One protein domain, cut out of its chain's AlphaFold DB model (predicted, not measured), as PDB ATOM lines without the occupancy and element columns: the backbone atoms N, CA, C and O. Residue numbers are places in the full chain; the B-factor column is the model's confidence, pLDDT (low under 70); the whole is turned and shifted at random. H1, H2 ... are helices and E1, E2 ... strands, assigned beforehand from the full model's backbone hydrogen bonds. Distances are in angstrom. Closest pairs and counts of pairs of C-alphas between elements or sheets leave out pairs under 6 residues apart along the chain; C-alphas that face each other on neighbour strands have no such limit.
ATOM      1  N   VAL A   2      10.695  19.689 -46.455       94.00
ATOM      2  CA  VAL A   2       9.822  18.694 -45.775       94.00
ATOM      3  C   VAL A   2       8.392  18.697 -46.331       94.00
ATOM      4  O   VAL A   2       7.928  17.658 -46.784       94.00
ATOM      5  N   PHE A   3       7.734  19.862 -46.413       95.56
ATOM      6  CA  PHE A   3       6.446  20.010 -47.116       95.56
ATOM      7  C   PHE A   3       6.477  19.420 -48.535       95.56
ATOM      8  O   PHE A   3       5.578  18.676 -48.912       95.56
ATOM      9  N   SER A   4       7.534  19.716 -49.298       93.88
ATOM     10  CA  SER A   4       7.751  19.228 -50.661       93.88
ATOM     11  C   SER A   4       7.760  17.695 -50.729       93.88
ATOM     12  O   SER A   4       7.110  17.114 -51.589       93.88
ATOM     13  N   MET A   5       8.454  17.036 -49.794       96.19
ATOM     14  CA  MET A   5       8.501  15.573 -49.693       96.19
ATOM     15  C   MET A   5       7.139  14.986 -49.310       96.19
ATOM     16  O   MET A   5       6.713  14.014 -49.922       96.19
ATOM     17  N   LEU A   6       6.429  15.586 -48.347       98.00
ATOM     18  CA  LEU A   6       5.094  15.128 -47.941       98.00
ATOM     19  C   LEU A   6       4.075  15.244 -49.087       98.00
ATOM     20  O   LEU A   6       3.282  14.328 -49.288       98.00
ATOM     21  N   VAL A   7       4.128  16.335 -49.860       97.00
ATOM     22  CA  VAL A   7       3.316  16.534 -51.072       97.00
ATOM     23  C   VAL A   7       3.635  15.470 -52.126       97.00
ATOM     24  O   VAL A   7       2.717  14.817 -52.613       97.00
ATOM     25  N   ILE A   8       4.919  15.228 -52.424       96.69
ATOM     26  CA  ILE A   8       5.332  14.182 -53.375       96.69
ATOM     27  C   ILE A   8       4.839  12.804 -52.916       96.69
ATOM     28  O   ILE A   8       4.243  12.087 -53.715       96.69
ATOM     29  N   CYS A   9       5.022  12.435 -51.644       97.38
ATOM     30  CA  CYS A   9       4.543  11.149 -51.135       97.38
ATOM     31  C   CYS A   9       3.018  11.021 -51.247       97.38
ATOM     32  O   CYS A   9       2.541  10.025 -51.787       97.38
ATOM     33  N   ARG A  10       2.259  12.046 -50.826       96.62
ATOM     34  CA  ARG A  10       0.791  12.096 -50.949       96.62
ATOM     35  C   ARG A  10       0.344  11.886 -52.397       96.62
ATOM     36  O   ARG A  10      -0.512  11.046 -52.660       96.62
ATOM     37  N   ASP A  11       0.918  12.639 -53.334       94.75
ATOM     38  CA  ASP A  11       0.454  12.665 -54.724       94.75
ATOM     39  C   ASP A  11       0.937  11.468 -55.557       94.75
ATOM     40  O   ASP A  11       0.287  11.115 -56.539       94.75
ATOM     41  N   GLN A  12       2.016  10.798 -55.139       96.31
ATOM     42  CA  GLN A  12       2.445   9.500 -55.677       96.31
ATOM     43  C   GLN A  12       1.785   8.296 -54.970       96.31
ATOM     44  O   GLN A  12       2.050   7.155 -55.341       96.31
ATOM     45  N   GLY A  13       0.937   8.517 -53.956       94.31
ATOM     46  CA  GLY A  13       0.290   7.443 -53.189       94.31
ATOM     47  C   GLY A  13       1.240   6.634 -52.294       94.31
ATOM     48  O   GLY A  13       0.918   5.507 -51.920       94.31
ATOM     49  N   LEU A  14       2.410   7.185 -51.963       96.12
ATOM     50  CA  LEU A  14       3.386   6.568 -51.066       96.12
ATOM     51  C   LEU A  14       2.962   6.731 -49.594       96.12
ATOM     52  O   LEU A  14       2.312   7.725 -49.252       96.12
ATOM     53  N   PRO A  15       3.366   5.813 -48.692       93.94
ATOM     54  CA  PRO A  15       3.121   5.955 -47.260       93.94
ATOM     55  C   PRO A  15       3.634   7.293 -46.707       93.94
ATOM     56  O   PRO A  15       4.781   7.686 -46.928       93.94
ATOM     57  N   LEU A  16       2.773   7.985 -45.961       95.69
ATOM     58  CA  LEU A  16       3.117   9.207 -45.237       95.69
ATOM     59  C   LEU A  16       3.636   8.855 -43.830       95.69
ATOM     60  O   LEU A  16       3.165   7.878 -43.241       95.69
ATOM     61  N   PRO A  17       4.576   9.631 -43.258       96.31
ATOM     62  CA  PRO A  17       5.010   9.436 -41.876       96.31
ATOM     63  C   PRO A  17       3.870   9.744 -40.892       96.31
ATOM     64  O   PRO A  17       2.962  10.509 -41.210       96.31
ATOM     65  N   ALA A  18       3.950   9.201 -39.673       94.56
ATOM     66  CA  ALA A  18       2.937   9.367 -38.618       94.56
ATOM     67  C   ALA A  18       2.581  10.836 -38.297       94.56
ATOM     68  O   ALA A  18       1.455  11.149 -37.916       94.56
ATOM     69  N   GLY A  19       3.543  11.740 -38.478       96.25
ATOM     70  CA  GLY A  19       3.401  13.186 -38.378       96.25
ATOM     71  C   GLY A  19       4.651  13.868 -38.933       96.25
ATOM     72  O   GLY A  19       5.633  13.200 -39.267       96.25
ATOM     73  N   ALA A  20       4.641  15.195 -39.011       97.75
ATOM     74  CA  ALA A  20       5.834  15.981 -39.307       97.75
ATOM     75  C   ALA A  20       5.961  17.183 -38.368       97.75
ATOM     76  O   ALA A  20       4.973  17.772 -37.932       97.75
ATOM     77  N   ILE A  21       7.206  17.541 -38.062       97.75
ATOM     78  CA  ILE A  21       7.553  18.626 -37.148       97.75
ATOM     79  C   ILE A  21       8.365  19.651 -37.929       97.75
ATOM     80  O   ILE A  21       9.359  19.317 -38.573       97.75
ATOM     81  N   LEU A  22       7.900  20.893 -37.900       97.81
ATOM     82  CA  LEU A  22       8.375  21.994 -38.720       97.81
ATOM     83  C   LEU A  22       8.766  23.146 -37.790       97.81
ATOM     84  O   LEU A  22       7.914  23.867 -37.273       97.81
ATOM     85  N   ILE A  23      10.068  23.277 -37.550       97.00
ATOM     86  CA  ILE A  23      10.658  24.337 -36.727       97.00
ATOM     87  C   ILE A  23      11.015  25.488 -37.664       97.00
ATOM     88  O   ILE A  23      11.806  25.285 -38.584       97.00
ATOM     89  N   SER A  24      10.419  26.658 -37.443       96.19
ATOM     90  CA  SER A  24      10.582  27.862 -38.258       96.19
ATOM     91  C   SER A  24      10.595  27.617 -39.786       96.19
ATOM     92  O   SER A  24      11.585  27.933 -40.452       96.19
ATOM     93  N   PRO A  25       9.562  26.982 -40.377       96.31
ATOM     94  CA  PRO A  25       9.614  26.556 -41.773       96.31
ATOM     95  C   PRO A  25       9.546  27.735 -42.757       96.31
ATOM     96  O   PRO A  25       8.471  28.269 -43.014       96.31
ATOM     97  N   TRP A  26      10.681  28.050 -43.383       94.31
ATOM     98  CA  TRP A  26      10.755  28.931 -44.554       94.31
ATOM     99  C   TRP A  26      10.070  28.264 -45.762       94.31
ATOM    100  O   TRP A  26      10.404  27.127 -46.129       94.31
ATOM    101  N   VAL A  27       9.068  28.931 -46.341       95.38
ATOM    102  CA  VAL A  27       8.127  28.371 -47.334       95.38
ATOM    103  C   VAL A  27       7.787  29.304 -48.505       95.38
ATOM    104  O   VAL A  27       7.161  28.855 -49.470       95.38
ATOM    105  N   ASP A  28       8.225  30.561 -48.449       94.56
ATOM    106  CA  ASP A  28       8.155  31.564 -49.505       94.56
ATOM    107  C   ASP A  28       9.538  32.197 -49.758       94.56
ATOM    108  O   ASP A  28       9.950  33.155 -49.096       94.56
ATOM    109  N   LEU A  29      10.254  31.700 -50.774       92.69
ATOM    110  CA  LEU A  29      11.527  32.290 -51.208       92.69
ATOM    111  C   LEU A  29      11.364  33.601 -52.008       92.69
ATOM    112  O   LEU A  29      12.370  34.178 -52.414       92.69
ATOM    113  N   THR A  30      10.141  34.091 -52.248       90.06
ATOM    114  CA  THR A  30       9.910  35.435 -52.821       90.06
ATOM    115  C   THR A  30       9.815  36.527 -51.752       90.06
ATOM    116  O   THR A  30       9.895  37.713 -52.075       90.06
ATOM    117  N   HIS A  31       9.690  36.133 -50.476       91.62
ATOM    118  CA  HIS A  31       9.554  37.029 -49.329       91.62
ATOM    119  C   HIS A  31       8.410  38.050 -49.477       91.62
ATOM    120  O   HIS A  31       8.599  39.260 -49.321       91.62
ATOM    121  N   LEU A 159      -2.380  21.948 -49.599       97.69
ATOM    122  CA  LEU A 159      -1.631  21.345 -48.489       97.69
ATOM    123  C   LEU A 159      -2.538  20.483 -47.586       97.69
ATOM    124  O   LEU A 159      -2.179  20.178 -46.448       97.69
ATOM    125  N   GLY A 160      -3.713  20.087 -48.088       97.19
ATOM    126  CA  GLY A 160      -4.569  19.070 -47.478       97.19
ATOM    127  C   GLY A 160      -4.023  17.652 -47.680       97.19
ATOM    128  O   GLY A 160      -3.157  17.419 -48.526       97.19
ATOM    129  N   GLY A 161      -4.534  16.690 -46.912       96.44
ATOM    130  CA  GLY A 161      -4.160  15.275 -47.022       96.44
ATOM    131  C   GLY A 161      -2.701  14.958 -46.666       96.44
ATOM    132  O   GLY A 161      -2.213  13.890 -47.025       96.44
ATOM    133  N   LEU A 162      -2.000  15.874 -45.994       98.00
ATOM    134  CA  LEU A 162      -0.681  15.631 -45.409       98.00
ATOM    135  C   LEU A 162      -0.865  15.001 -44.007       98.00
ATOM    136  O   LEU A 162      -1.962  15.091 -43.440       98.00
ATOM    137  N   PRO A 163       0.155  14.345 -43.422       97.69
ATOM    138  CA  PRO A 163       0.047  13.838 -42.056       97.69
ATOM    139  C   PRO A 163      -0.017  15.001 -41.049       97.69
ATOM    140  O   PRO A 163       0.307  16.135 -41.412       97.69
ATOM    141  N   PRO A 164      -0.410  14.754 -39.783       98.06
ATOM    142  CA  PRO A 164      -0.469  15.790 -38.757       98.06
ATOM    143  C   PRO A 164       0.828  16.604 -38.663       98.06
ATOM    144  O   PRO A 164       1.923  16.037 -38.632       98.06
ATOM    145  N   LEU A 165       0.705  17.930 -38.582       98.56
ATOM    146  CA  LEU A 165       1.827  18.869 -38.546       98.56
ATOM    147  C   LEU A 165       1.915  19.581 -37.194       98.56
ATOM    148  O   LEU A 165       0.933  20.173 -36.746       98.56
ATOM    149  N   LEU A 166       3.108  19.622 -36.602       98.56
ATOM    150  CA  LEU A 166       3.483  20.635 -35.615       98.56
ATOM    151  C   LEU A 166       4.290  21.718 -36.331       98.56
ATOM    152  O   LEU A 166       5.332  21.421 -36.911       98.56
ATOM    153  N   ILE A 167       3.827  22.964 -36.268       98.50
ATOM    154  CA  ILE A 167       4.535  24.148 -36.764       98.50
ATOM    155  C   ILE A 167       4.895  25.010 -35.553       98.50
ATOM    156  O   ILE A 167       4.009  25.472 -34.831       98.50
ATOM    157  N   GLN A 168       6.193  25.204 -35.321       97.44
ATOM    158  CA  GLN A 168       6.722  26.076 -34.272       97.44
ATOM    159  C   GLN A 168       7.328  27.328 -34.904       97.44
ATOM    160  O   GLN A 168       8.248  27.210 -35.707       97.44
ATOM    161  N   SER A 169       6.828  28.494 -34.500       96.00
ATOM    162  CA  SER A 169       7.251  29.819 -34.960       96.00
ATOM    163  C   SER A 169       7.744  30.666 -33.783       96.00
ATOM    164  O   SER A 169       7.206  30.579 -32.676       96.00
ATOM    165  N   GLY A 170       8.768  31.481 -34.016       94.56
ATOM    166  CA  GLY A 170       9.271  32.492 -33.094       94.56
ATOM    167  C   GLY A 170       8.508  33.809 -33.244       94.56
ATOM    168  O   GLY A 170       8.398  34.368 -34.330       94.56
ATOM    169  N   GLY A 171       7.977  34.340 -32.143       92.25
ATOM    170  CA  GLY A 171       7.186  35.573 -32.136       92.25
ATOM    171  C   GLY A 171       7.962  36.820 -32.577       92.25
ATOM    172  O   GLY A 171       7.332  37.777 -33.032       92.25
ATOM    173  N   GLY A 172       9.296  36.784 -32.470       91.69
ATOM    174  CA  GLY A 172      10.220  37.829 -32.914       91.69
ATOM    175  C   GLY A 172      11.068  37.442 -34.130       91.69
ATOM    176  O   GLY A 172      12.084  38.093 -34.356       91.69
ATOM    177  N   GLU A 173      10.709  36.389 -34.876       93.06
ATOM    178  CA  GLU A 173      11.442  35.976 -36.080       93.06
ATOM    179  C   GLU A 173      10.968  36.734 -37.337       93.06
ATOM    180  O   GLU A 173       9.775  36.956 -37.556       93.06
ATOM    181  N   MET A 174      11.900  37.056 -38.232       94.12
ATOM    182  CA  MET A 174      11.616  37.797 -39.467       94.12
ATOM    183  C   MET A 174      10.741  36.995 -40.457       94.12
ATOM    184  O   MET A 174      10.026  37.561 -41.287       94.12
ATOM    185  N   LEU A 175      10.738  35.666 -40.328       94.56
ATOM    186  CA  LEU A 175       9.983  34.703 -41.142       94.56
ATOM    187  C   LEU A 175       8.658  34.240 -40.493       94.56
ATOM    188  O   LEU A 175       8.096  33.221 -40.888       94.56
ATOM    189  N   ARG A 176       8.132  34.960 -39.492       94.75
ATOM    190  CA  ARG A 176       6.931  34.551 -38.735       94.75
ATOM    191  C   ARG A 176       5.663  34.448 -39.590       94.75
ATOM    192  O   ARG A 176       4.886  33.500 -39.462       94.75
ATOM    193  N   ASP A 177       5.407  35.445 -40.437       95.75
ATOM    194  CA  ASP A 177       4.092  35.614 -41.068       95.75
ATOM    195  C   ASP A 177       3.792  34.515 -42.107       95.75
ATOM    196  O   ASP A 177       2.671  34.004 -42.161       95.75
ATOM    197  N   GLU A 178       4.796  34.059 -42.863       95.88
ATOM    198  CA  GLU A 178       4.635  32.924 -43.788       95.88
ATOM    199  C   GLU A 178       4.284  31.614 -43.057       95.88
ATOM    200  O   GLU A 178       3.530  30.792 -43.578       95.88
ATOM    201  N   GLN A 179       4.758  31.435 -41.818       96.69
ATOM    202  CA  GLN A 179       4.508  30.236 -41.014       96.69
ATOM    203  C   GLN A 179       3.091  30.231 -40.439       96.69
ATOM    204  O   GLN A 179       2.427  29.192 -40.416       96.69
ATOM    205  N   PHE A 180       2.585  31.405 -40.049       95.62
ATOM    206  CA  PHE A 180       1.161  31.591 -39.781       95.62
ATOM    207  C   PHE A 180       0.338  31.236 -41.022       95.62
ATOM    208  O   PHE A 180      -0.591  30.431 -40.926       95.62
ATOM    209  N   TYR A 181       0.675  31.800 -42.185       97.31
ATOM    210  CA  TYR A 181      -0.078  31.585 -43.421       97.31
ATOM    211  C   TYR A 181      -0.101  30.105 -43.833       97.31
ATOM    212  O   TYR A 181      -1.174  29.535 -44.036       97.31
ATOM    213  N   ILE A 182       1.059  29.441 -43.878       97.62
ATOM    214  CA  ILE A 182       1.175  28.040 -44.307       97.62
ATOM    215  C   ILE A 182       0.463  27.073 -43.351       97.62
ATOM    216  O   ILE A 182      -0.109  26.080 -43.800       97.62
ATOM    217  N   ALA A 183       0.425  27.382 -42.050       98.00
ATOM    218  CA  ALA A 183      -0.300  26.595 -41.059       98.00
ATOM    219  C   ALA A 183      -1.821  26.649 -41.282       98.00
ATOM    220  O   ALA A 183      -2.488  25.613 -41.268       98.00
ATOM    221  N   HIS A 184      -2.372  27.840 -41.540       97.75
ATOM    222  CA  HIS A 184      -3.802  27.997 -41.825       97.75
ATOM    223  C   HIS A 184      -4.160  27.465 -43.227       97.75
ATOM    224  O   HIS A 184      -5.216  26.855 -43.387       97.75
ATOM    225  N   LYS A 185      -3.255  27.582 -44.211       97.69
ATOM    226  CA  LYS A 185      -3.385  26.963 -45.542       97.69
ATOM    227  C   LYS A 185      -3.377  25.435 -45.498       97.69
ATOM    228  O   LYS A 185      -4.151  24.808 -46.210       97.69
ATOM    229  N   ALA A 186      -2.542  24.818 -44.665       98.25
ATOM    230  CA  ALA A 186      -2.568  23.370 -44.477       98.25
ATOM    231  C   ALA A 186      -3.878  22.911 -43.813       98.25
ATOM    232  O   ALA A 186      -4.478  21.939 -44.272       98.25
ATOM    233  N   ALA A 187      -4.371  23.636 -42.800       98.12
ATOM    234  CA  ALA A 187      -5.639  23.326 -42.133       98.12
ATOM    235  C   ALA A 187      -6.888  23.563 -43.013       98.12
ATOM    236  O   ALA A 187      -7.855  22.805 -42.924       98.12
ATOM    237  N   ASN A 188      -6.873  24.579 -43.884       97.44
ATOM    238  CA  ASN A 188      -7.981  24.925 -44.780       97.44
ATOM    239  C   ASN A 188      -7.467  25.437 -46.150       97.44
ATOM    240  O   ASN A 188      -7.435  26.649 -46.379       97.44
ATOM    241  N   PRO A 189      -7.087  24.537 -47.082       96.56
ATOM    242  CA  PRO A 189      -6.488  24.922 -48.365       96.56
ATOM    243  C   PRO A 189      -7.362  25.859 -49.201       96.56
ATOM    244  O   PRO A 189      -6.867  26.817 -49.786       96.56
ATOM    245  N   THR A 190      -8.677  25.635 -49.191       96.00
ATOM    246  CA  THR A 190      -9.661  26.411 -49.958       96.00
ATOM    247  C   THR A 190      -9.886  27.834 -49.446       96.00
ATOM    248  O   THR A 190     -10.445  28.645 -50.175       96.00
ATOM    249  N   ALA A 191      -9.458  28.156 -48.220       95.81
ATOM    250  CA  ALA A 191      -9.471  29.528 -47.704       95.81
ATOM    251  C   ALA A 191      -8.171  30.297 -48.004       95.81
ATOM    252  O   ALA A 191      -8.171  31.523 -47.940       95.81
ATOM    253  N   TYR A 192      -7.085  29.595 -48.352       96.25
ATOM    254  CA  TYR A 192      -5.772  30.184 -48.650       96.25
ATOM    255  C   TYR A 192      -5.180  29.632 -49.970       96.25
ATOM    256  O   TYR A 192      -4.063  29.092 -49.988       96.25
ATOM    257  N   PRO A 193      -5.920  29.722 -51.095       95.75
ATOM    258  CA  PRO A 193      -5.412  29.316 -52.400       95.75
ATOM    259  C   PRO A 193      -4.239  30.215 -52.847       95.75
ATOM    260  O   PRO A 193      -4.157  31.374 -52.428       95.75
ATOM    261  N   PRO A 194      -3.331  29.725 -53.716       95.06
ATOM    262  CA  PRO A 194      -2.466  30.598 -54.515       95.06
ATOM    263  C   PRO A 194      -3.291  31.585 -55.366       95.06
ATOM    264  O   PRO A 194      -4.504  31.426 -55.513       95.06
ATOM    265  N   SER A 195      -2.646  32.586 -55.969       93.88
ATOM    266  CA  SER A 195      -3.311  33.396 -57.002       93.88
ATOM    267  C   SER A 195      -3.640  32.564 -58.244       93.88
ATOM    268  O   SER A 195      -2.974  31.564 -58.530       93.88
ATOM    269  N   ASP A 196      -4.635  33.004 -59.019       92.88
ATOM    270  CA  ASP A 196      -5.065  32.289 -60.223       92.88
ATOM    271  C   ASP A 196      -3.932  32.086 -61.242       92.88
ATOM    272  O   ASP A 196      -3.890  31.024 -61.849       92.88
ATOM    273  N   LYS A 197      -2.932  32.986 -61.335       89.81
ATOM    274  CA  LYS A 197      -1.733  32.780 -62.185       89.81
ATOM    275  C   LYS A 197      -1.034  31.444 -61.886       89.81
ATOM    276  O   LYS A 197      -0.644  30.748 -62.815       89.81
ATOM    277  N   PHE A 198      -0.881  31.085 -60.609       90.75
ATOM    278  CA  PHE A 198      -0.214  29.839 -60.206       90.75
ATOM    279  C   PHE A 198      -1.139  28.624 -60.270       90.75
ATOM    280  O   PHE A 198      -0.683  27.516 -60.544       90.75
ATOM    281  N   LEU A 199      -2.439  28.811 -60.030       93.56
ATOM    282  CA  LEU A 199      -3.407  27.727 -60.179       93.56
ATOM    283  C   LEU A 199      -3.656  27.384 -61.654       93.56
ATOM    284  O   LEU A 199      -3.778  26.212 -61.973       93.56
ATOM    285  N   ASP A 200      -3.655  28.348 -62.570       93.62
ATOM    286  CA  ASP A 200      -3.788  28.092 -64.010       93.62
ATOM    287  C   ASP A 200      -2.578  27.328 -64.581       93.62
ATOM    288  O   ASP A 200      -2.723  26.572 -65.541       93.62
ATOM    289  N   GLU A 201      -1.399  27.470 -63.966       91.56
ATOM    290  CA  GLU A 201      -0.187  26.726 -64.330       91.56
ATOM    291  C   GLU A 201      -0.122  25.322 -63.692       91.56
ATOM    292  O   GLU A 201       0.351  24.377 -64.327       91.56
ATOM    293  N   HIS A 202      -0.574  25.164 -62.442       91.50
ATOM    294  CA  HIS A 202      -0.319  23.952 -61.641       91.50
ATOM    295  C   HIS A 202      -1.565  23.130 -61.262       91.50
ATOM    296  O   HIS A 202      -1.425  21.982 -60.840       91.50
ATOM    297  N   ASP A 203      -2.768  23.691 -61.388       95.00
ATOM    298  CA  ASP A 203      -4.061  23.054 -61.092       95.00
ATOM    299  C   ASP A 203      -5.199  23.710 -61.919       95.00
ATOM    300  O   ASP A 203      -6.115  24.332 -61.363       95.00
ATOM    301  N   PRO A 204      -5.142  23.655 -63.268       94.50
ATOM    302  CA  PRO A 204      -6.025  24.440 -64.137       94.50
ATOM    303  C   PRO A 204      -7.512  24.081 -63.998       94.50
ATOM    304  O   PRO A 204      -8.369  24.938 -64.192       94.50
ATOM    305  N   SER A 205      -7.836  22.842 -63.618       94.69
ATOM    306  CA  SER A 205      -9.202  22.397 -63.304       94.69
ATOM    307  C   SER A 205      -9.613  22.627 -61.841       94.69
ATOM    308  O   SER A 205     -10.751  22.331 -61.480       94.69
ATOM    309  N   ARG A 206      -8.714  23.170 -61.002       95.19
ATOM    310  CA  ARG A 206      -8.864  23.343 -59.542       95.19
ATOM    311  C   ARG A 206      -9.159  22.026 -58.799       95.19
ATOM    312  O   ARG A 206      -9.740  22.021 -57.713       95.19
ATOM    313  N   GLU A 207      -8.770  20.893 -59.384       95.12
ATOM    314  CA  GLU A 207      -8.985  19.565 -58.816       95.12
ATOM    315  C   GLU A 207      -8.130  19.349 -57.567       95.12
ATOM    316  O   GLU A 207      -8.650  18.905 -56.547       95.12
ATOM    317  N   ILE A 208      -6.836  19.681 -57.602       94.94
ATOM    318  CA  ILE A 208      -5.905  19.435 -56.488       94.94
ATOM    319  C   ILE A 208      -6.297  20.276 -55.263       94.94
ATOM    320  O   ILE A 208      -6.260  19.766 -54.138       94.94
ATOM    321  N   LEU A 209      -6.734  21.522 -55.478       96.00
ATOM    322  CA  LEU A 209      -7.280  22.431 -54.462       96.00
ATOM    323  C   LEU A 209      -8.412  21.786 -53.641       96.00
ATOM    324  O   LEU A 209      -8.445  21.939 -52.418       96.00
ATOM    325  N   HIS A 210      -9.303  21.030 -54.294       95.69
ATOM    326  CA  HIS A 210     -10.486  20.419 -53.673       95.69
ATOM    327  C   HIS A 210     -10.355  18.914 -53.360       95.69
ATOM    328  O   HIS A 210     -11.116  18.400 -52.539       95.69
ATOM    329  N   LYS A 211      -9.394  18.204 -53.964       95.81
ATOM    330  CA  LYS A 211      -9.204  16.741 -53.860       95.81
ATOM    331  C   LYS A 211      -8.951  16.244 -52.436       95.81
ATOM    332  O   LYS A 211      -9.373  15.140 -52.091       95.81
ATOM    333  N   TYR A 212      -8.235  17.020 -51.625       95.56
ATOM    334  CA  TYR A 212      -7.791  16.598 -50.297       95.56
ATOM    335  C   TYR A 212      -8.432  17.432 -49.181       95.56
ATOM    336  O   TYR A 212      -8.388  18.663 -49.242       95.56
ATOM    337  N   PRO A 213      -8.960  16.802 -48.113       95.50
ATOM    338  CA  PRO A 213      -9.426  17.535 -46.943       95.50
ATOM    339  C   PRO A 213      -8.237  18.169 -46.206       95.50
ATOM    340  O   PRO A 213      -7.116  17.663 -46.268       95.50
ATOM    341  N   GLY A 214      -8.486  19.251 -45.466       97.38
ATOM    342  CA  GLY A 214      -7.454  19.952 -44.698       97.38
ATOM    343  C   GLY A 214      -6.647  19.042 -43.763       97.38
ATOM    344  O   GLY A 214      -7.146  18.042 -43.244       97.38
ATOM    345  N   THR A 215      -5.388  19.391 -43.551       98.12
ATOM    346  CA  THR A 215      -4.437  18.681 -42.690       98.12
ATOM    347  C   THR A 215      -4.655  19.056 -41.218       98.12
ATOM    348  O   THR A 215      -5.081  20.168 -40.921       98.12
ATOM    349  N   HIS A 216      -4.367  18.152 -40.276       98.44
ATOM    350  CA  HIS A 216      -4.389  18.486 -38.845       98.44
ATOM    351  C   HIS A 216      -3.124  19.262 -38.457       98.44
ATOM    352  O   HIS A 216      -2.022  18.752 -38.645       98.44
ATOM    353  N   VAL A 217      -3.264  20.480 -37.923       98.44
ATOM    354  CA  VAL A 217      -2.126  21.382 -37.658       98.44
ATOM    355  C   VAL A 217      -2.139  21.917 -36.226       98.44
ATOM    356  O   VAL A 217      -3.074  22.606 -35.824       98.44
ATOM    357  N   GLN A 218      -1.076  21.664 -35.467       98.12
ATOM    358  CA  GLN A 218      -0.769  22.385 -34.236       98.12
ATOM    359  C   GLN A 218       0.208  23.521 -34.555       98.12
ATOM    360  O   GLN A 218       1.362  23.277 -34.891       98.12
ATOM    361  N   LEU A 219      -0.254  24.766 -34.438       98.19
ATOM    362  CA  LEU A 219       0.570  25.969 -34.542       98.19
ATOM    363  C   LEU A 219       0.924  26.466 -33.136       98.19
ATOM    364  O   LEU A 219       0.029  26.777 -32.345       98.19
ATOM    365  N   GLN A 220       2.222  26.562 -32.850       97.56
ATOM    366  CA  GLN A 220       2.772  27.160 -31.635       97.56
ATOM    367  C   GLN A 220       3.607  28.389 -31.984       97.56
ATOM    368  O   GLN A 220       4.557  28.293 -32.757       97.56
ATOM    369  N   VAL A 221       3.277  29.524 -31.376       96.38
ATOM    370  CA  VAL A 221       3.967  30.805 -31.566       96.38
ATOM    371  C   VAL A 221       4.619  31.194 -30.245       96.38
ATOM    372  O   VAL A 221       3.916  31.331 -29.246       96.38
ATOM    373  N   TRP A 222       5.944  31.322 -30.224       96.50
ATOM    374  CA  TRP A 222       6.725  31.440 -28.992       96.50
ATOM    375  C   TRP A 222       7.227  32.868 -28.757       96.50
ATOM    376  O   TRP A 222       8.023  33.378 -29.545       96.50
ATOM    377  N   ASP A 223       6.776  33.504 -27.676       94.69
ATOM    378  CA  ASP A 223       6.961  34.938 -27.420       94.69
ATOM    379  C   ASP A 223       8.445  35.365 -27.439       94.69
ATOM    380  O   ASP A 223       9.298  34.794 -26.755       94.69
ATOM    381  N   ASP A 224       8.731  36.383 -28.256       90.62
ATOM    382  CA  ASP A 224      10.040  36.986 -28.558       90.62
ATOM    383  C   ASP A 224      11.198  36.006 -28.865       90.62
ATOM    384  O   ASP A 224      12.362  36.327 -28.617       90.62
ATOM    385  N   LEU A 225      10.915  34.807 -29.389       94.12
ATOM    386  CA  LEU A 225      11.963  33.900 -29.875       94.12
ATOM    387  C   LEU A 225      12.379  34.213 -31.321       94.12
ATOM    388  O   LEU A 225      11.552  34.619 -32.140       94.12
ATOM    389  N   CYS A 226      13.663  33.980 -31.607       94.69
ATOM    390  CA  CYS A 226      14.296  34.095 -32.921       94.69
ATOM    391  C   CYS A 226      13.980  32.913 -33.854       94.69
ATOM    392  O   CYS A 226      13.393  31.903 -33.446       94.69
ATOM    393  N   HIS A 227      14.433  33.019 -35.103       95.56
ATOM    394  CA  HIS A 227      14.359  31.941 -36.081       95.56
ATOM    395  C   HIS A 227      15.105  30.679 -35.596       95.56
ATOM    396  O   HIS A 227      16.207  30.760 -35.066       95.56
ATOM    397  N   VAL A 228      14.505  29.492 -35.743       94.69
ATOM    398  CA  VAL A 228      15.065  28.191 -35.300       94.69
ATOM    399  C   VAL A 228      15.630  28.202 -33.862       94.69
ATOM    400  O   VAL A 228      16.651  27.571 -33.566       94.69
ATOM    401  N   ALA A 229      14.936  28.866 -32.932       94.19
ATOM    402  CA  ALA A 229      15.327  28.968 -31.521       94.19
ATOM    403  C   ALA A 229      15.742  27.651 -30.806       94.19
ATOM    404  O   ALA A 229      16.596  27.733 -29.920       94.19
ATOM    405  N   PRO A 230      15.264  26.434 -31.167       94.00
ATOM    406  CA  PRO A 230      15.782  25.180 -30.603       94.00
ATOM    407  C   PRO A 230      17.294  24.957 -30.784       94.00
ATOM    408  O   PRO A 230      17.899  24.248 -29.983       94.00
ATOM    409  N   THR A 231      17.935  25.602 -31.769       90.44
ATOM    410  CA  THR A 231      19.409  25.609 -31.906       90.44
ATOM    411  C   THR A 231      20.117  26.171 -30.667       90.44
ATOM    412  O   THR A 231      21.231  25.753 -30.346       90.44
ATOM    413  N   LEU A 232      19.451  27.051 -29.915       89.75
ATOM    414  CA  LEU A 232      19.900  27.605 -28.639       89.75
ATOM    415  C   LEU A 232      19.460  26.702 -27.469       89.75
ATOM    416  O   LEU A 232      18.877  27.167 -26.489       89.75
ATOM    417  N   SER A 233      19.733  25.396 -27.564       87.44
ATOM    418  CA  SER A 233      19.256  24.339 -26.646       87.44
ATOM    419  C   SER A 233      19.664  24.506 -25.172       87.44
ATOM    420  O   SER A 233      19.064  23.919 -24.272       87.44
ATOM    421  N   PHE A 234      20.656  25.353 -24.897       83.56
ATOM    422  CA  PHE A 234      21.034  25.768 -23.544       83.56
ATOM    423  C   PHE A 234      19.987  26.682 -22.875       83.56
ATOM    424  O   PHE A 234      19.977  26.803 -21.651       83.56
ATOM    425  N   THR A 235      19.091  27.312 -23.643       87.38
ATOM    426  CA  THR A 235      18.074  28.246 -23.135       87.38
ATOM    427  C   THR A 235      16.832  27.531 -22.590       87.38
ATOM    428  O   THR A 235      16.361  26.540 -23.149       87.38
ATOM    429  N   ARG A 236      16.242  28.063 -21.506       89.69
ATOM    430  CA  ARG A 236      14.982  27.555 -20.923       89.69
ATOM    431  C   ARG A 236      13.826  27.437 -21.946       89.69
ATOM    432  O   ARG A 236      13.213  26.371 -21.953       89.69
ATOM    433  N   PRO A 237      13.541  28.415 -22.837       92.19
ATOM    434  CA  PRO A 237      12.517  28.251 -23.877       92.19
ATOM    435  C   PRO A 237      12.787  27.092 -24.849       92.19
ATOM    436  O   PRO A 237      11.881  26.293 -25.077       92.19
ATOM    437  N   ALA A 238      14.014  26.928 -25.365       91.50
ATOM    438  CA  ALA A 238      14.334  25.841 -26.301       91.50
ATOM    439  C   ALA A 238      14.037  24.447 -25.712       91.50
ATOM    440  O   ALA A 238      13.503  23.580 -26.400       91.50
ATOM    441  N   LYS A 239      14.285  24.253 -24.411       89.81
ATOM    442  CA  LYS A 239      13.960  23.011 -23.682       89.81
ATOM    443  C   LYS A 239      12.450  22.732 -23.642       89.81
ATOM    444  O   LYS A 239      12.021  21.588 -23.789       89.81
ATOM    445  N   TYR A 240      11.612  23.766 -23.505       94.00
ATOM    446  CA  TYR A 240      10.160  23.606 -23.648       94.00
ATOM    447  C   TYR A 240       9.748  23.339 -25.105       94.00
ATOM    448  O   TYR A 240       8.845  22.531 -25.322       94.00
ATOM    449  N   MET A 241      10.425  23.921 -26.103       94.88
ATOM    450  CA  MET A 241      10.181  23.586 -27.514       94.88
ATOM    451  C   MET A 241      10.463  22.102 -27.786       94.88
ATOM    452  O   MET A 241       9.606  21.426 -28.353       94.88
ATOM    453  N   TYR A 242      11.584  21.556 -27.293       94.25
ATOM    454  CA  TYR A 242      11.894  20.120 -27.377       94.25
ATOM    455  C   TYR A 242      10.869  19.236 -26.652       94.25
ATOM    456  O   TYR A 242      10.496  18.179 -27.162       94.25
ATOM    457  N   ARG A 243      10.337  19.671 -25.503       92.31
ATOM    458  CA  ARG A 243       9.240  18.961 -24.823       92.31
ATOM    459  C   ARG A 243       7.942  18.952 -25.632       92.31
ATOM    460  O   ARG A 243       7.277  17.921 -25.668       92.31
ATOM    461  N   ALA A 244       7.601  20.049 -26.307       95.00
ATOM    462  CA  ALA A 244       6.442  20.110 -27.199       95.00
ATOM    463  C   ALA A 244       6.617  19.221 -28.444       95.00
ATOM    464  O   ALA A 244       5.693  18.506 -28.825       95.00
ATOM    465  N   ILE A 245       7.824  19.205 -29.020       95.56
ATOM    466  CA  ILE A 245       8.236  18.303 -30.107       95.56
ATOM    467  C   ILE A 245       8.054  16.837 -29.685       95.56
ATOM    468  O   ILE A 245       7.437  16.061 -30.413       95.56
ATOM    469  N   ALA A 246       8.518  16.466 -28.488       92.44
ATOM    470  CA  ALA A 246       8.383  15.111 -27.955       92.44
ATOM    471  C   ALA A 246       6.932  14.735 -27.600       92.44
ATOM    472  O   ALA A 246       6.513  13.603 -27.849       92.44
ATOM    473  N   GLN A 247       6.142  15.672 -27.062       93.12
ATOM    474  CA  GLN A 247       4.710  15.479 -26.810       93.12
ATOM    475  C   GLN A 247       3.961  15.188 -28.118       93.12
ATOM    476  O   GLN A 247       3.263  14.178 -28.216       93.12
ATOM    477  N   PHE A 248       4.151  16.032 -29.136       95.50
ATOM    478  CA  PHE A 248       3.529  15.858 -30.446       95.50
ATOM    479  C   PHE A 248       4.002  14.581 -31.150       95.50
ATOM    480  O   PHE A 248       3.178  13.844 -31.680       95.50
ATOM    481  N   GLY A 249       5.307  14.287 -31.129       93.25
ATOM    482  CA  GLY A 249       5.874  13.093 -31.759       93.25
ATOM    483  C   GLY A 249       5.324  11.793 -31.167       93.25
ATOM    484  O   GLY A 249       4.904  10.913 -31.916       93.25
ATOM    485  N   ALA A 250       5.249  11.698 -29.834       89.94
ATOM    486  CA  ALA A 250       4.652  10.549 -29.153       89.94
ATOM    487  C   ALA A 250       3.148  10.410 -29.454       89.94
ATOM    488  O   ALA A 250       2.680   9.309 -29.734       89.94
ATOM    489  N   TRP A 251       2.396  11.518 -29.447       93.12
ATOM    490  CA  TRP A 251       0.971  11.525 -29.797       93.12
ATOM    491  C   TRP A 251       0.724  11.104 -31.255       93.12
ATOM    492  O   TRP A 251      -0.140  10.268 -31.514       93.12
ATOM    493  N   ALA A 252       1.495  11.638 -32.207       93.06
ATOM    494  CA  ALA A 252       1.356  11.324 -33.626       93.06
ATOM    495  C   ALA A 252       1.684   9.849 -33.909       93.06
ATOM    496  O   ALA A 252       0.978   9.195 -34.677       93.06
ATOM    497  N   LEU A 253       2.712   9.306 -33.247       90.88
ATOM    498  CA  LEU A 253       3.077   7.898 -33.366       90.88
ATOM    499  C   LEU A 253       2.004   6.971 -32.772       90.88
ATOM    500  O   LEU A 253       1.605   6.029 -33.453       90.88
ATOM    501  N   ALA A 254       1.468   7.284 -31.586       88.56
ATOM    502  CA  ALA A 254       0.353   6.543 -30.987       88.56
ATOM    503  C   ALA A 254      -0.883   6.533 -31.910       88.56
ATOM    504  O   ALA A 254      -1.438   5.475 -32.203       88.56
ATOM    505  N   CYS A 255      -1.266   7.695 -32.460       89.12
ATOM    506  CA  CYS A 255      -2.340   7.815 -33.455       89.12
ATOM    507  C   CYS A 255      -2.121   6.932 -34.697       89.12
ATOM    508  O   CYS A 255      -3.077   6.350 -35.208       89.12
ATOM    509  N   ALA A 256      -0.883   6.835 -35.193       89.31
ATOM    510  CA  ALA A 256      -0.556   6.054 -36.387       89.31
ATOM    511  C   ALA A 256      -0.496   4.539 -36.121       89.31
ATOM    512  O   ALA A 256      -0.999   3.759 -36.931       89.31
ATOM    513  N   GLN A 257       0.080   4.124 -34.988       86.81
ATOM    514  CA  GLN A 257       0.165   2.721 -34.560       86.81
ATOM    515  C   GLN A 257      -1.188   2.163 -34.095       86.81
ATOM    516  O   GLN A 257      -1.444   0.975 -34.258       86.81
ATOM    517  N   LYS A 258      -2.059   3.027 -33.558       85.69
ATOM    518  CA  LYS A 258      -3.283   2.676 -32.815       85.69
ATOM    519  C   LYS A 258      -3.013   1.978 -31.472       85.69
ATOM    520  O   LYS A 258      -3.884   1.280 -30.961       85.69
ATOM    521  N   GLU A 259      -1.842   2.221 -30.882       83.25
ATOM    522  CA  GLU A 259      -1.384   1.640 -29.613       83.25
ATOM    523  C   GLU A 259      -0.737   2.701 -28.695       83.25
ATOM    524  O   GLU A 259      -0.489   3.835 -29.109       83.25
ATOM    525  N   GLU A 260      -0.474   2.346 -27.432       79.75
ATOM    526  CA  GLU A 260       0.293   3.180 -26.495       79.75
ATOM    527  C   GLU A 260       1.803   3.072 -26.769       79.75
ATOM    528  O   GLU A 260       2.373   1.982 -26.729       79.75
ATOM    529  N   VAL A 261       2.477   4.210 -26.948       76.31
ATOM    530  CA  VAL A 261       3.940   4.287 -27.065       76.31
ATOM    531  C   VAL A 261       4.563   4.198 -25.668       76.31
ATOM    532  O   VAL A 261       4.241   5.002 -24.788       76.31
ATOM    533  N   GLU A 262       5.479   3.252 -25.447       72.44
ATOM    534  CA  GLU A 262       6.303   3.236 -24.231       72.44
ATOM    535  C   GLU A 262       7.371   4.336 -24.280       72.44
ATOM    536  O   GLU A 262       8.047   4.519 -25.288       72.44
ATOM    537  N   ILE A 263       7.503   5.070 -23.174       74.62
ATOM    538  CA  ILE A 263       8.301   6.289 -23.032       74.62
ATOM    539  C   ILE A 263       9.243   6.111 -21.841       74.62
ATOM    540  O   ILE A 263       8.819   5.907 -20.699       74.62
ATOM    541  N   GLU A 264      10.540   6.195 -22.110       63.31
ATOM    542  CA  GLU A 264      11.600   6.022 -21.115       63.31
ATOM    543  C   GLU A 264      11.807   7.320 -20.322       63.31
ATOM    544  O   GLU A 264      12.519   8.234 -20.741       63.31
ATOM    545  N   ASP A 265      11.147   7.406 -19.163       55.50
ATOM    546  CA  ASP A 265      11.190   8.555 -18.252       55.50
ATOM    547  C   ASP A 265      12.492   8.485 -17.416       55.50
ATOM    548  O   ASP A 265      12.498   8.152 -16.225       55.50
ATOM    549  N   GLN A 266      13.643   8.757 -18.051       50.50
ATOM    550  CA  GLN A 266      14.908   8.889 -17.320       50.50
ATOM    551  C   GLN A 266      14.785  10.037 -16.310       50.50
ATOM    552  O   GLN A 266      14.625  11.202 -16.682       50.50
ATOM    553  N   GLN A 267      14.921   9.729 -15.017       42.56
ATOM    554  CA  GLN A 267      15.061  10.753 -13.983       42.56
ATOM    555  C   GLN A 267      16.437  11.426 -14.092       42.56
ATOM    556  O   GLN A 267      17.381  11.079 -13.374       42.56
ATOM    557  N   ALA A 289      -3.102  32.288 -18.197       71.06
ATOM    558  CA  ALA A 289      -2.556  31.084 -18.826       71.06
ATOM    559  C   ALA A 289      -3.569  29.929 -18.726       71.06
ATOM    560  O   ALA A 289      -4.162  29.708 -17.670       71.06
ATOM    561  N   VAL A 290      -3.777  29.206 -19.827       83.25
ATOM    562  CA  VAL A 290      -4.813  28.161 -19.942       83.25
ATOM    563  C   VAL A 290      -4.239  26.764 -19.689       83.25
ATOM    564  O   VAL A 290      -4.944  25.876 -19.218       83.25
ATOM    565  N   ALA A 291      -2.956  26.567 -19.992       88.50
ATOM    566  CA  ALA A 291      -2.208  25.337 -19.740       88.50
ATOM    567  C   ALA A 291      -0.698  25.640 -19.699       88.50
ATOM    568  O   ALA A 291      -0.284  26.792 -19.823       88.50
ATOM    569  N   SER A 292       0.133  24.606 -19.589       91.12
ATOM    570  CA  SER A 292       1.569  24.672 -19.873       91.12
ATOM    571  C   SER A 292       1.995  23.505 -20.771       91.12
ATOM    572  O   SER A 292       1.238  22.554 -20.975       91.12
ATOM    573  N   ILE A 293       3.184  23.601 -21.367       92.31
ATOM    574  CA  ILE A 293       3.730  22.593 -22.281       92.31
ATOM    575  C   ILE A 293       3.951  21.273 -21.531       92.31
ATOM    576  O   ILE A 293       4.648  21.225 -20.510       92.31
ATOM    577  N   GLY A 294       3.366  20.196 -22.058       85.31
ATOM    578  CA  GLY A 294       3.348  18.885 -21.422       85.31
ATOM    579  C   GLY A 294       4.693  18.159 -21.441       85.31
ATOM    580  O   GLY A 294       5.784  18.746 -21.512       85.31
ATOM    581  N   ARG A 295       4.605  16.838 -21.332       85.94
ATOM    582  CA  ARG A 295       5.696  15.877 -21.493       85.94
ATOM    583  C   ARG A 295       5.396  14.950 -22.670       85.94
ATOM    584  O   ARG A 295       4.280  14.918 -23.187       85.94
ATOM    585  N   ALA A 296       6.390  14.158 -23.065       83.62
ATOM    586  CA  ALA A 296       6.166  13.042 -23.975       83.62
ATOM    587  C   ALA A 296       5.011  12.162 -23.452       83.62
ATOM    588  O   ALA A 296       4.966  11.815 -22.268       83.62
ATOM    589  N   GLY A 297       4.070  11.828 -24.336       80.94
ATOM    590  CA  GLY A 297       2.928  10.970 -24.021       80.94
ATOM    591  C   GLY A 297       1.710  11.658 -23.396       80.94
ATOM    592  O   GLY A 297       0.663  11.017 -23.315       80.94
ATOM    593  N   ASP A 298       1.792  12.933 -23.002       85.94
ATOM    594  CA  ASP A 298       0.617  13.693 -22.554       85.94
ATOM    595  C   ASP A 298      -0.299  14.035 -23.751       85.94
ATOM    596  O   ASP A 298       0.206  14.364 -24.830       85.94
ATOM    597  N   PRO A 299      -1.639  14.012 -23.599       88.19
ATOM    598  CA  PRO A 299      -2.555  14.257 -24.712       88.19
ATOM    599  C   PRO A 299      -2.415  15.676 -25.270       88.19
ATOM    600  O   PRO A 299      -2.179  16.631 -24.526       88.19
ATOM    601  N   LEU A 300      -2.640  15.828 -26.576       92.06
ATOM    602  CA  LEU A 300      -2.888  17.140 -27.169       92.06
ATOM    603  C   LEU A 300      -4.332  17.601 -26.885       92.06
ATOM    604  O   LEU A 300      -5.227  16.759 -26.766       92.06
ATOM    605  N   PRO A 301      -4.589  18.921 -26.822       91.69
ATOM    606  CA  PRO A 301      -5.945  19.467 -26.866       91.69
ATOM    607  C   PRO A 301      -6.712  19.020 -28.121       91.69
ATOM    608  O   PRO A 301      -6.105  18.701 -29.140       91.69
ATOM    609  N   ALA A 302      -8.045  19.066 -28.080       91.62
ATOM    610  CA  ALA A 302      -8.869  18.844 -29.266       91.62
ATOM    611  C   ALA A 302      -8.584  19.886 -30.366       91.62
ATOM    612  O   ALA A 302      -8.519  21.092 -30.098       91.62
ATOM    613  N   PHE A 303      -8.451  19.419 -31.608       94.06
ATOM    614  CA  PHE A 303      -8.356  20.273 -32.787       94.06
ATOM    615  C   PHE A 303      -9.715  20.943 -33.043       94.06
ATOM    616  O   PHE A 303     -10.765  20.316 -32.931       94.06
ATOM    617  N   LYS A 304      -9.710  22.221 -33.427       93.38
ATOM    618  CA  LYS A 304     -10.907  22.981 -33.823       93.38
ATOM    619  C   LYS A 304     -10.736  23.416 -35.269       93.38
ATOM    620  O   LYS A 304      -9.712  24.000 -35.605       93.38
ATOM    621  N   ASP A 305     -11.676  23.034 -36.134       92.88
ATOM    622  CA  ASP A 305     -11.548  23.160 -37.597       92.88
ATOM    623  C   ASP A 305     -10.179  22.669 -38.116       92.88
ATOM    624  O   ASP A 305      -9.504  23.320 -38.909       92.88
ATOM    625  N   ARG A 306      -9.770  21.488 -37.622       95.94
ATOM    626  CA  ARG A 306      -8.476  20.820 -37.875       95.94
ATOM    627  C   ARG A 306      -7.232  21.542 -37.343       95.94
ATOM    628  O   ARG A 306      -6.119  21.116 -37.647       95.94
ATOM    629  N   MET A 307      -7.384  22.563 -36.498       96.50
ATOM    630  CA  MET A 307      -6.264  23.352 -35.983       96.50
ATOM    631  C   MET A 307      -6.217  23.438 -34.448       96.50
ATOM    632  O   MET A 307      -7.235  23.601 -33.778       96.50
ATOM    633  N   ILE A 308      -5.011  23.389 -33.883       96.69
ATOM    634  CA  ILE A 308      -4.699  23.838 -32.518       96.69
ATOM    635  C   ILE A 308      -3.853  25.106 -32.665       96.69
ATOM    636  O   ILE A 308      -2.872  25.103 -33.404       96.69
ATOM    637  N   ARG A 309      -4.232  26.200 -31.995       96.44
ATOM    638  CA  ARG A 309      -3.598  27.523 -32.153       96.44
ATOM    639  C   ARG A 309      -3.161  28.050 -30.789       96.44
ATOM    640  O   ARG A 309      -4.008  28.424 -29.978       96.44
ATOM    641  N   GLN A 310      -1.858  28.033 -30.530       96.19
ATOM    642  CA  GLN A 310      -1.258  28.318 -29.225       96.19
ATOM    643  C   GLN A 310      -0.252  29.467 -29.331       96.19
ATOM    644  O   GLN A 310       0.633  29.436 -30.186       96.19
ATOM    645  N   ARG A 311      -0.351  30.440 -28.423       96.75
ATOM    646  CA  ARG A 311       0.758  31.336 -28.075       96.75
ATOM    647  C   ARG A 311       1.445  30.764 -26.832       96.75
ATOM    648  O   ARG A 311       0.758  30.220 -25.965       96.75
ATOM    649  N   VAL A 312       2.769  30.823 -26.751       97.06
ATOM    650  CA  VAL A 312       3.549  30.175 -25.688       97.06
ATOM    651  C   VAL A 312       4.616  31.134 -25.172       97.06
ATOM    652  O   VAL A 312       5.375  31.687 -25.962       97.06
ATOM    653  N   ASP A 313       4.698  31.333 -23.857       95.75
ATOM    654  CA  ASP A 313       5.732  32.196 -23.277       95.75
ATOM    655  C   ASP A 313       7.098  31.486 -23.155       95.75
ATOM    656  O   ASP A 313       7.244  30.270 -23.321       95.75
ATOM    657  N   LYS A 314       8.127  32.249 -22.773       91.25
ATOM    658  CA  LYS A 314       9.500  31.750 -22.556       91.25
ATOM    659  C   LYS A 314       9.637  30.756 -21.383       91.25
ATOM    660  O   LYS A 314      10.720  30.207 -21.170       91.25
ATOM    661  N   ARG A 315       8.567  30.534 -20.610       92.50
ATOM    662  CA  ARG A 315       8.455  29.581 -19.493       92.50
ATOM    663  C   ARG A 315       7.600  28.355 -19.855       92.50
ATOM    664  O   ARG A 315       7.422  27.486 -19.006       92.50
ATOM    665  N   GLY A 316       7.094  28.263 -21.088       92.88
ATOM    666  CA  GLY A 316       6.236  27.170 -21.537       92.88
ATOM    667  C   GLY A 316       4.780  27.270 -21.062       92.88
ATOM    668  O   GLY A 316       4.092  26.253 -21.057       92.88
ATOM    669  N   ASN A 317       4.295  28.446 -20.658       96.25
ATOM    670  CA  ASN A 317       2.876  28.688 -20.385       96.25
ATOM    671  C   ASN A 317       2.120  28.914 -21.699       96.25
ATOM    672  O   ASN A 317       2.602  29.627 -22.577       96.25
ATOM    673  N   ILE A 318       0.935  28.317 -21.834       96.62
ATOM    674  CA  ILE A 318       0.130  28.320 -23.060       96.62
ATOM    675  C   ILE A 318      -1.053  29.281 -22.917       96.62
ATOM    676  O   ILE A 318      -1.856  29.181 -21.984       96.62
ATOM    677  N   TYR A 319      -1.201  30.142 -23.916       96.56
ATOM    678  CA  TYR A 319      -2.273  31.114 -24.082       96.56
ATOM    679  C   TYR A 319      -3.006  30.859 -25.414       96.56
ATOM    680  O   TYR A 319      -2.419  30.297 -26.350       96.56
ATOM    681  N   PRO A 320      -4.288  31.248 -25.545       93.69
ATOM    682  CA  PRO A 320      -4.962  31.231 -26.839       93.69
ATOM    683  C   PRO A 320      -4.286  32.218 -27.800       93.69
ATOM    684  O   PRO A 320      -3.906  33.318 -27.405       93.69
ATOM    685  N   LEU A 321      -4.149  31.827 -29.068       93.19
ATOM    686  CA  LEU A 321      -3.685  32.715 -30.136       93.19
ATOM    687  C   LEU A 321      -4.875  33.475 -30.746       93.19
ATOM    688  O   LEU A 321      -5.917  32.859 -30.999       93.19
ATOM    689  N   ASP A 322      -4.703  34.766 -31.038       91.44
ATOM    690  CA  ASP A 322      -5.753  35.655 -31.567       91.44
ATOM    691  C   ASP A 322      -6.505  35.047 -32.767       91.44
ATOM    692  O   ASP A 322      -5.897  34.337 -33.584       91.44
ATOM    693  N   PRO A 323      -7.831  35.259 -32.897       93.06
ATOM    694  CA  PRO A 323      -8.642  34.639 -33.942       93.06
ATOM    695  C   PRO A 323      -8.142  35.006 -35.353       93.06
ATOM    696  O   PRO A 323      -7.627  36.107 -35.549       93.06
ATOM    697  N   PRO A 324      -8.315  34.134 -36.368       93.44
ATOM    698  CA  PRO A 324      -7.765  34.365 -37.709       93.44
ATOM    699  C   PRO A 324      -8.143  35.712 -38.347       93.44
ATOM    700  O   PRO A 324      -7.330  36.302 -39.051       93.44
ATOM    701  N   SER A 325      -9.338  36.229 -38.047       93.38
ATOM    702  CA  SER A 325      -9.841  37.534 -38.502       93.38
ATOM    703  C   SER A 325      -9.112  38.750 -37.917       93.38
ATOM    704  O   SER A 325      -9.217  39.838 -38.474       93.38
ATOM    705  N   GLN A 326      -8.378  38.593 -36.811       93.62
ATOM    706  CA  GLN A 326      -7.552  39.647 -36.207       93.62
ATOM    707  C   GLN A 326      -6.078  39.563 -36.633       93.62
ATOM    708  O   GLN A 326      -5.307  40.471 -36.343       93.62
ATOM    709  N   CYS A 327      -5.675  38.497 -37.333       92.38
ATOM    710  CA  CYS A 327      -4.299  38.275 -37.761       92.38
ATOM    711  C   CYS A 327      -4.070  38.874 -39.168       92.38
ATOM    712  O   CYS A 327      -4.583  38.309 -40.138       92.38
ATOM    713  N   PRO A 328      -3.310  39.981 -39.330       92.62
ATOM    714  CA  PRO A 328      -3.291  40.732 -40.592       92.62
ATOM    715  C   PRO A 328      -2.758  39.941 -41.788       92.62
ATOM    716  O   PRO A 328      -3.275  40.088 -42.891       92.62
ATOM    717  N   VAL A 329      -1.780  39.050 -41.574       93.56
ATOM    718  CA  VAL A 329      -1.244  38.174 -42.631       93.56
ATOM    719  C   VAL A 329      -2.313  37.264 -43.248       93.56
ATOM    720  O   VAL A 329      -2.287  37.005 -44.449       93.56
ATOM    721  N   LEU A 330      -3.300  36.826 -42.465       95.50
ATOM    722  CA  LEU A 330      -4.385  35.970 -42.955       95.50
ATOM    723  C   LEU A 330      -5.461  36.748 -43.732       95.50
ATOM    724  O   LEU A 330      -6.385  36.136 -44.255       95.50
ATOM    725  N   GLN A 331      -5.336  38.078 -43.812       94.81
ATOM    726  CA  GLN A 331      -6.207  38.965 -44.590       94.81
ATOM    727  C   GLN A 331      -5.527  39.475 -45.879       94.81
ATOM    728  O   GLN A 331      -6.102  40.293 -46.598       94.81
ATOM    729  N   ILE A 332      -4.301  39.021 -46.181       93.25
ATOM    730  CA  ILE A 332      -3.565  39.404 -47.396       93.25
ATOM    731  C   ILE A 332      -4.205  38.729 -48.627       93.25
ATOM    732  O   ILE A 332      -4.392  37.509 -48.615       93.25
ATOM    733  N   PRO A 333      -4.505  39.472 -49.713       93.62
ATOM    734  CA  PRO A 333      -5.010  38.889 -50.956       93.62
ATOM    735  C   PRO A 333      -4.048  37.853 -51.552       93.62
ATOM    736  O   PRO A 333      -2.840  38.086 -51.614       93.62
ATOM    737  N   LYS A 438       9.091   3.214 -16.725       59.69
ATOM    738  CA  LYS A 438       8.406   3.395 -18.009       59.69
ATOM    739  C   LYS A 438       7.124   4.205 -17.823       59.69
ATOM    740  O   LYS A 438       6.223   3.793 -17.090       59.69
ATOM    741  N   ARG A 439       7.020   5.328 -18.528       64.56
ATOM    742  CA  ARG A 439       5.755   6.022 -18.790       64.56
ATOM    743  C   ARG A 439       5.126   5.380 -20.029       64.56
ATOM    744  O   ARG A 439       5.838   4.940 -20.925       64.56
ATOM    745  N   LYS A 440       3.801   5.346 -20.114       67.50
ATOM    746  CA  LYS A 440       3.104   5.087 -21.380       67.50
ATOM    747  C   LYS A 440       2.498   6.380 -21.909       67.50
ATOM    748  O   LYS A 440       2.121   7.244 -21.114       67.50
ATOM    749  N   SER A 441       2.422   6.526 -23.229       73.88
ATOM    750  CA  SER A 441       1.618   7.584 -23.837       73.88
ATOM    751  C   SER A 441       0.146   7.410 -23.488       73.88
ATOM    752  O   SER A 441      -0.284   6.353 -23.030       73.88
ATOM    753  N   VAL A 442      -0.658   8.431 -23.772       74.69
ATOM    754  CA  VAL A 442      -2.097   8.211 -23.916       74.69
ATOM    755  C   VAL A 442      -2.387   7.108 -24.933       74.69
ATOM    756  O   VAL A 442      -1.758   7.052 -25.992       74.69
ATOM    757  N   ASP A 443      -3.373   6.280 -24.590       75.75
ATOM    758  CA  ASP A 443      -4.085   5.377 -25.494       75.75
ATOM    759  C   ASP A 443      -4.411   6.059 -26.830       75.75
ATOM    760  O   ASP A 443      -4.824   7.223 -26.871       75.75
ATOM    761  N   ALA A 444      -4.264   5.318 -27.926       72.25
ATOM    762  CA  ALA A 444      -4.456   5.852 -29.263       72.25
ATOM    763  C   ALA A 444      -5.918   6.199 -29.585       72.25
ATOM    764  O   ALA A 444      -6.160   7.089 -30.399       72.25
ATOM    765  N   GLY A 445      -6.895   5.569 -28.922       71.94
ATOM    766  CA  GLY A 445      -8.295   5.990 -28.986       71.94
ATOM    767  C   GLY A 445      -8.482   7.398 -28.413       71.94
ATOM    768  O   GLY A 445      -9.093   8.258 -29.047       71.94
ATOM    769  N   ARG A 446      -7.876   7.681 -27.253       72.56
ATOM    770  CA  ARG A 446      -7.813   9.033 -26.669       72.56
ATOM    771  C   ARG A 446      -6.961   9.995 -27.500       72.56
ATOM    772  O   ARG A 446      -7.304  11.172 -27.587       72.56
ATOM    773  N   ALA A 447      -5.870   9.526 -28.102       73.19
ATOM    774  CA  ALA A 447      -5.015  10.341 -28.957       73.19
ATOM    775  C   ALA A 447      -5.759  10.783 -30.230       73.19
ATOM    776  O   ALA A 447      -5.764  11.972 -30.543       73.19
ATOM    777  N   GLY A 448      -6.446   9.859 -30.911       71.94
ATOM    778  CA  GLY A 448      -7.252  10.129 -32.105       71.94
ATOM    779  C   GLY A 448      -8.534  10.918 -31.824       71.94
ATOM    780  O   GLY A 448      -8.952  11.718 -32.661       71.94
ATOM    781  N   ALA A 449      -9.115  10.792 -30.624       74.25
ATOM    782  CA  ALA A 449     -10.297  11.560 -30.223       74.25
ATOM    783  C   ALA A 449     -10.107  13.086 -30.342       74.25
ATOM    784  O   ALA A 449     -11.076  13.791 -30.625       74.25
ATOM    785  N   SER A 450      -8.873  13.598 -30.209       76.38
ATOM    786  CA  SER A 450      -8.584  15.025 -30.410       76.38
ATOM    787  C   SER A 450      -8.819  15.490 -31.855       76.38
ATOM    788  O   SER A 450      -9.118  16.666 -32.062       76.38
ATOM    789  N   MET A 451      -8.736  14.591 -32.846       82.88
ATOM    790  CA  MET A 451      -9.126  14.849 -34.238       82.88
ATOM    791  C   MET A 451     -10.647  14.714 -34.437       82.88
ATOM    792  O   MET A 451     -11.260  15.529 -35.127       82.88
ATOM    793  N   ASP A 452     -11.272  13.697 -33.834       70.00
ATOM    794  CA  ASP A 452     -12.678  13.343 -34.089       70.00
ATOM    795  C   ASP A 452     -13.713  14.237 -33.390       70.00
ATOM    796  O   ASP A 452     -14.835  14.393 -33.884       70.00
ATOM    797  N   GLU A 453     -13.368  14.871 -32.268       59.34
ATOM    798  CA  GLU A 453     -14.274  15.779 -31.545       59.34
ATOM    799  C   GLU A 453     -14.671  17.012 -32.395       59.34
ATOM    800  O   GLU A 453     -15.799  17.519 -32.309       59.34
ATOM    801  N   ALA A 454     -13.803  17.414 -33.333       48.81
ATOM    802  CA  ALA A 454     -14.087  18.420 -34.359       48.81
ATOM    803  C   ALA A 454     -15.238  18.014 -35.303       48.81
ATOM    804  O   ALA A 454     -16.037  18.854 -35.720       48.81
ATOM    805  N   ASN A 455     -15.352  16.724 -35.636       47.06
ATOM    806  CA  ASN A 455     -16.402  16.224 -36.528       47.06
ATOM    807  C   ASN A 455     -17.768  16.164 -35.819       47.06
ATOM    808  O   ASN A 455     -18.799  16.395 -36.451       47.06
ATOM    809  N   ARG A 456     -17.792  15.902 -34.502       47.75
ATOM    810  CA  ARG A 456     -19.035  15.852 -33.706       47.75
ATOM    811  C   ARG A 456     -19.669  17.225 -33.522       47.75
ATOM    812  O   ARG A 456     -20.846  17.393 -33.826       47.75
ATOM    813  N   SER A 457     -18.882  18.216 -33.113       45.03
ATOM    814  CA  SER A 457     -19.360  19.594 -32.920       45.03
ATOM    815  C   SER A 457     -19.970  20.201 -34.198       45.03
ATOM    816  O   SER A 457     -20.988  20.889 -34.130       45.03
ATOM    817  N   LYS A 458     -19.428  19.864 -35.377       43.03
ATOM    818  CA  LYS A 458     -19.982  20.261 -36.685       43.03
ATOM    819  C   LYS A 458     -21.244  19.486 -37.101       43.03
ATOM    820  O   LYS A 458     -22.015  19.975 -37.919       43.03
ATOM    821  N   ALA A 459     -21.473  18.297 -36.540       38.47
ATOM    822  CA  ALA A 459     -22.712  17.539 -36.716       38.47
ATOM    823  C   ALA A 459     -23.825  18.001 -35.755       38.47
ATOM    824  O   ALA A 459     -25.007  17.910 -36.090       38.47
ATOM    825  N   GLU A 460     -23.473  18.527 -34.578       40.03
ATOM    826  CA  GLU A 460     -24.435  19.102 -33.632       40.03
ATOM    827  C   GLU A 460     -24.875  20.518 -34.025       40.03
ATOM    828  O   GLU A 460     -26.057  20.831 -33.889       40.03
TER     829      GLU A 460
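What this domain is: This is residues 2 to 31, 159 to 267, 289 to 333 and 438 to 460 of the 683 residues of the protein "Abhydrolase_3 domain-containing protein" of Aspergillus kawachii (UniProt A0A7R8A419). A twisted sheet of five strands forms the core, with H2 packed on one face and the long helix H5 on the other. H3 and H4 lie away from the sheet toward one end of the longest axis, the two-strand sheet of E4 and E7 lies toward the other, and H7 leads away from the last part of H5. The 207 printed residues include seven named helices and seven named strands, in the order H1 E1 E2 H2 H3 H4 E3 H5 E4 E5 E6 H6 E7 H7, a mixed class of helices and strands. The large sheet runs E1 E2 E3 E5 E6 and is mixed, with E6 antiparallel. The whole is compact, with a radius of gyration of the C-alphas of 17.2 A, and spans 56 by 37 by 35 A, only just elongated.

Where its parts are: The large sheet has E1, residues 20 to 23; E2, 165 to 170, 16.5 A; E3, 217 to 222, 16.0 A; E5, 307 to 312, 15.8 A; and E6, 317 to 320. The helices are H1, residues 2 to 11, 14.3 A, from C-alpha 2 at (9.822, 18.694, -45.775); H2, 176 to 187, 17.2 A; H3, 196 to 202; H4, 207 to 211; H5, 236 to 257, 32.0 A; H6, 328 to 331; and H7, 444 to 460, 24.4 A, to C-alpha 460 at (-24.435, 19.102, -33.632). E4 is residues 262 to 264 and E7 438 to 440.

How they stand to each other: E1 and E2 are parallel, with N 22 and O 166 at 2.8 A. E2 and E3 are parallel, with N 167 and O 218 at 2.8 A; with H2, H3 and H4 between them they form a strand-helix-strand unit, two parallel neighbour strands joined through helices. E3 and E5 are parallel, with N 219 and O 308 at 2.8 A. E5 and E6 form a hairpin, with N 319 and O 311 at 2.8 A. H2 and H5 lie on opposite faces, at heights of 8.8 A and 8.7 A over the sheet, making three layers, helices on both faces of a sheet. Both lie over E2 and E3 and run along the strands. H1 only grazes the sheet, with residues 2 to 6. H6 touches H2, the closest C-alphas being those of Asp 177 and Val 329, 6.1 A. H7 touches H5 with residues 444 to 448 alone, about perpendicular at 83 degrees; the closest C-alphas are those of Cys 255 and Ala 444, 5.1 A. H7 has a kink of 49 degrees near residue 451. H3 and H4 touch no helix and are not on the sheet. E4 and E7 are antiparallel, with N 263 and O 439 at 2.8 A. Every O i to N i+4 pair is within hydrogen-bond range in H1, H2, H4 and H5, against 2 of 3 in H3 and 8 of 13 in H7; H6 is too short for one.

The domain as a whole: The two C-alphas farthest apart are those of Asp 200 and Gln 267, 56.2 A. Three cuts leave out residues 32 to 158, 268 to 288 and 334 to 437, with C-alpha gaps of 19.3 A, 27.3 A and 50.3 A. The link from E3 to H5 is long, 13 residues. Mean pLDDT of the printed part is 89.3; residues 264 to 267, 438 to 440 and 453 to 460 are under 70.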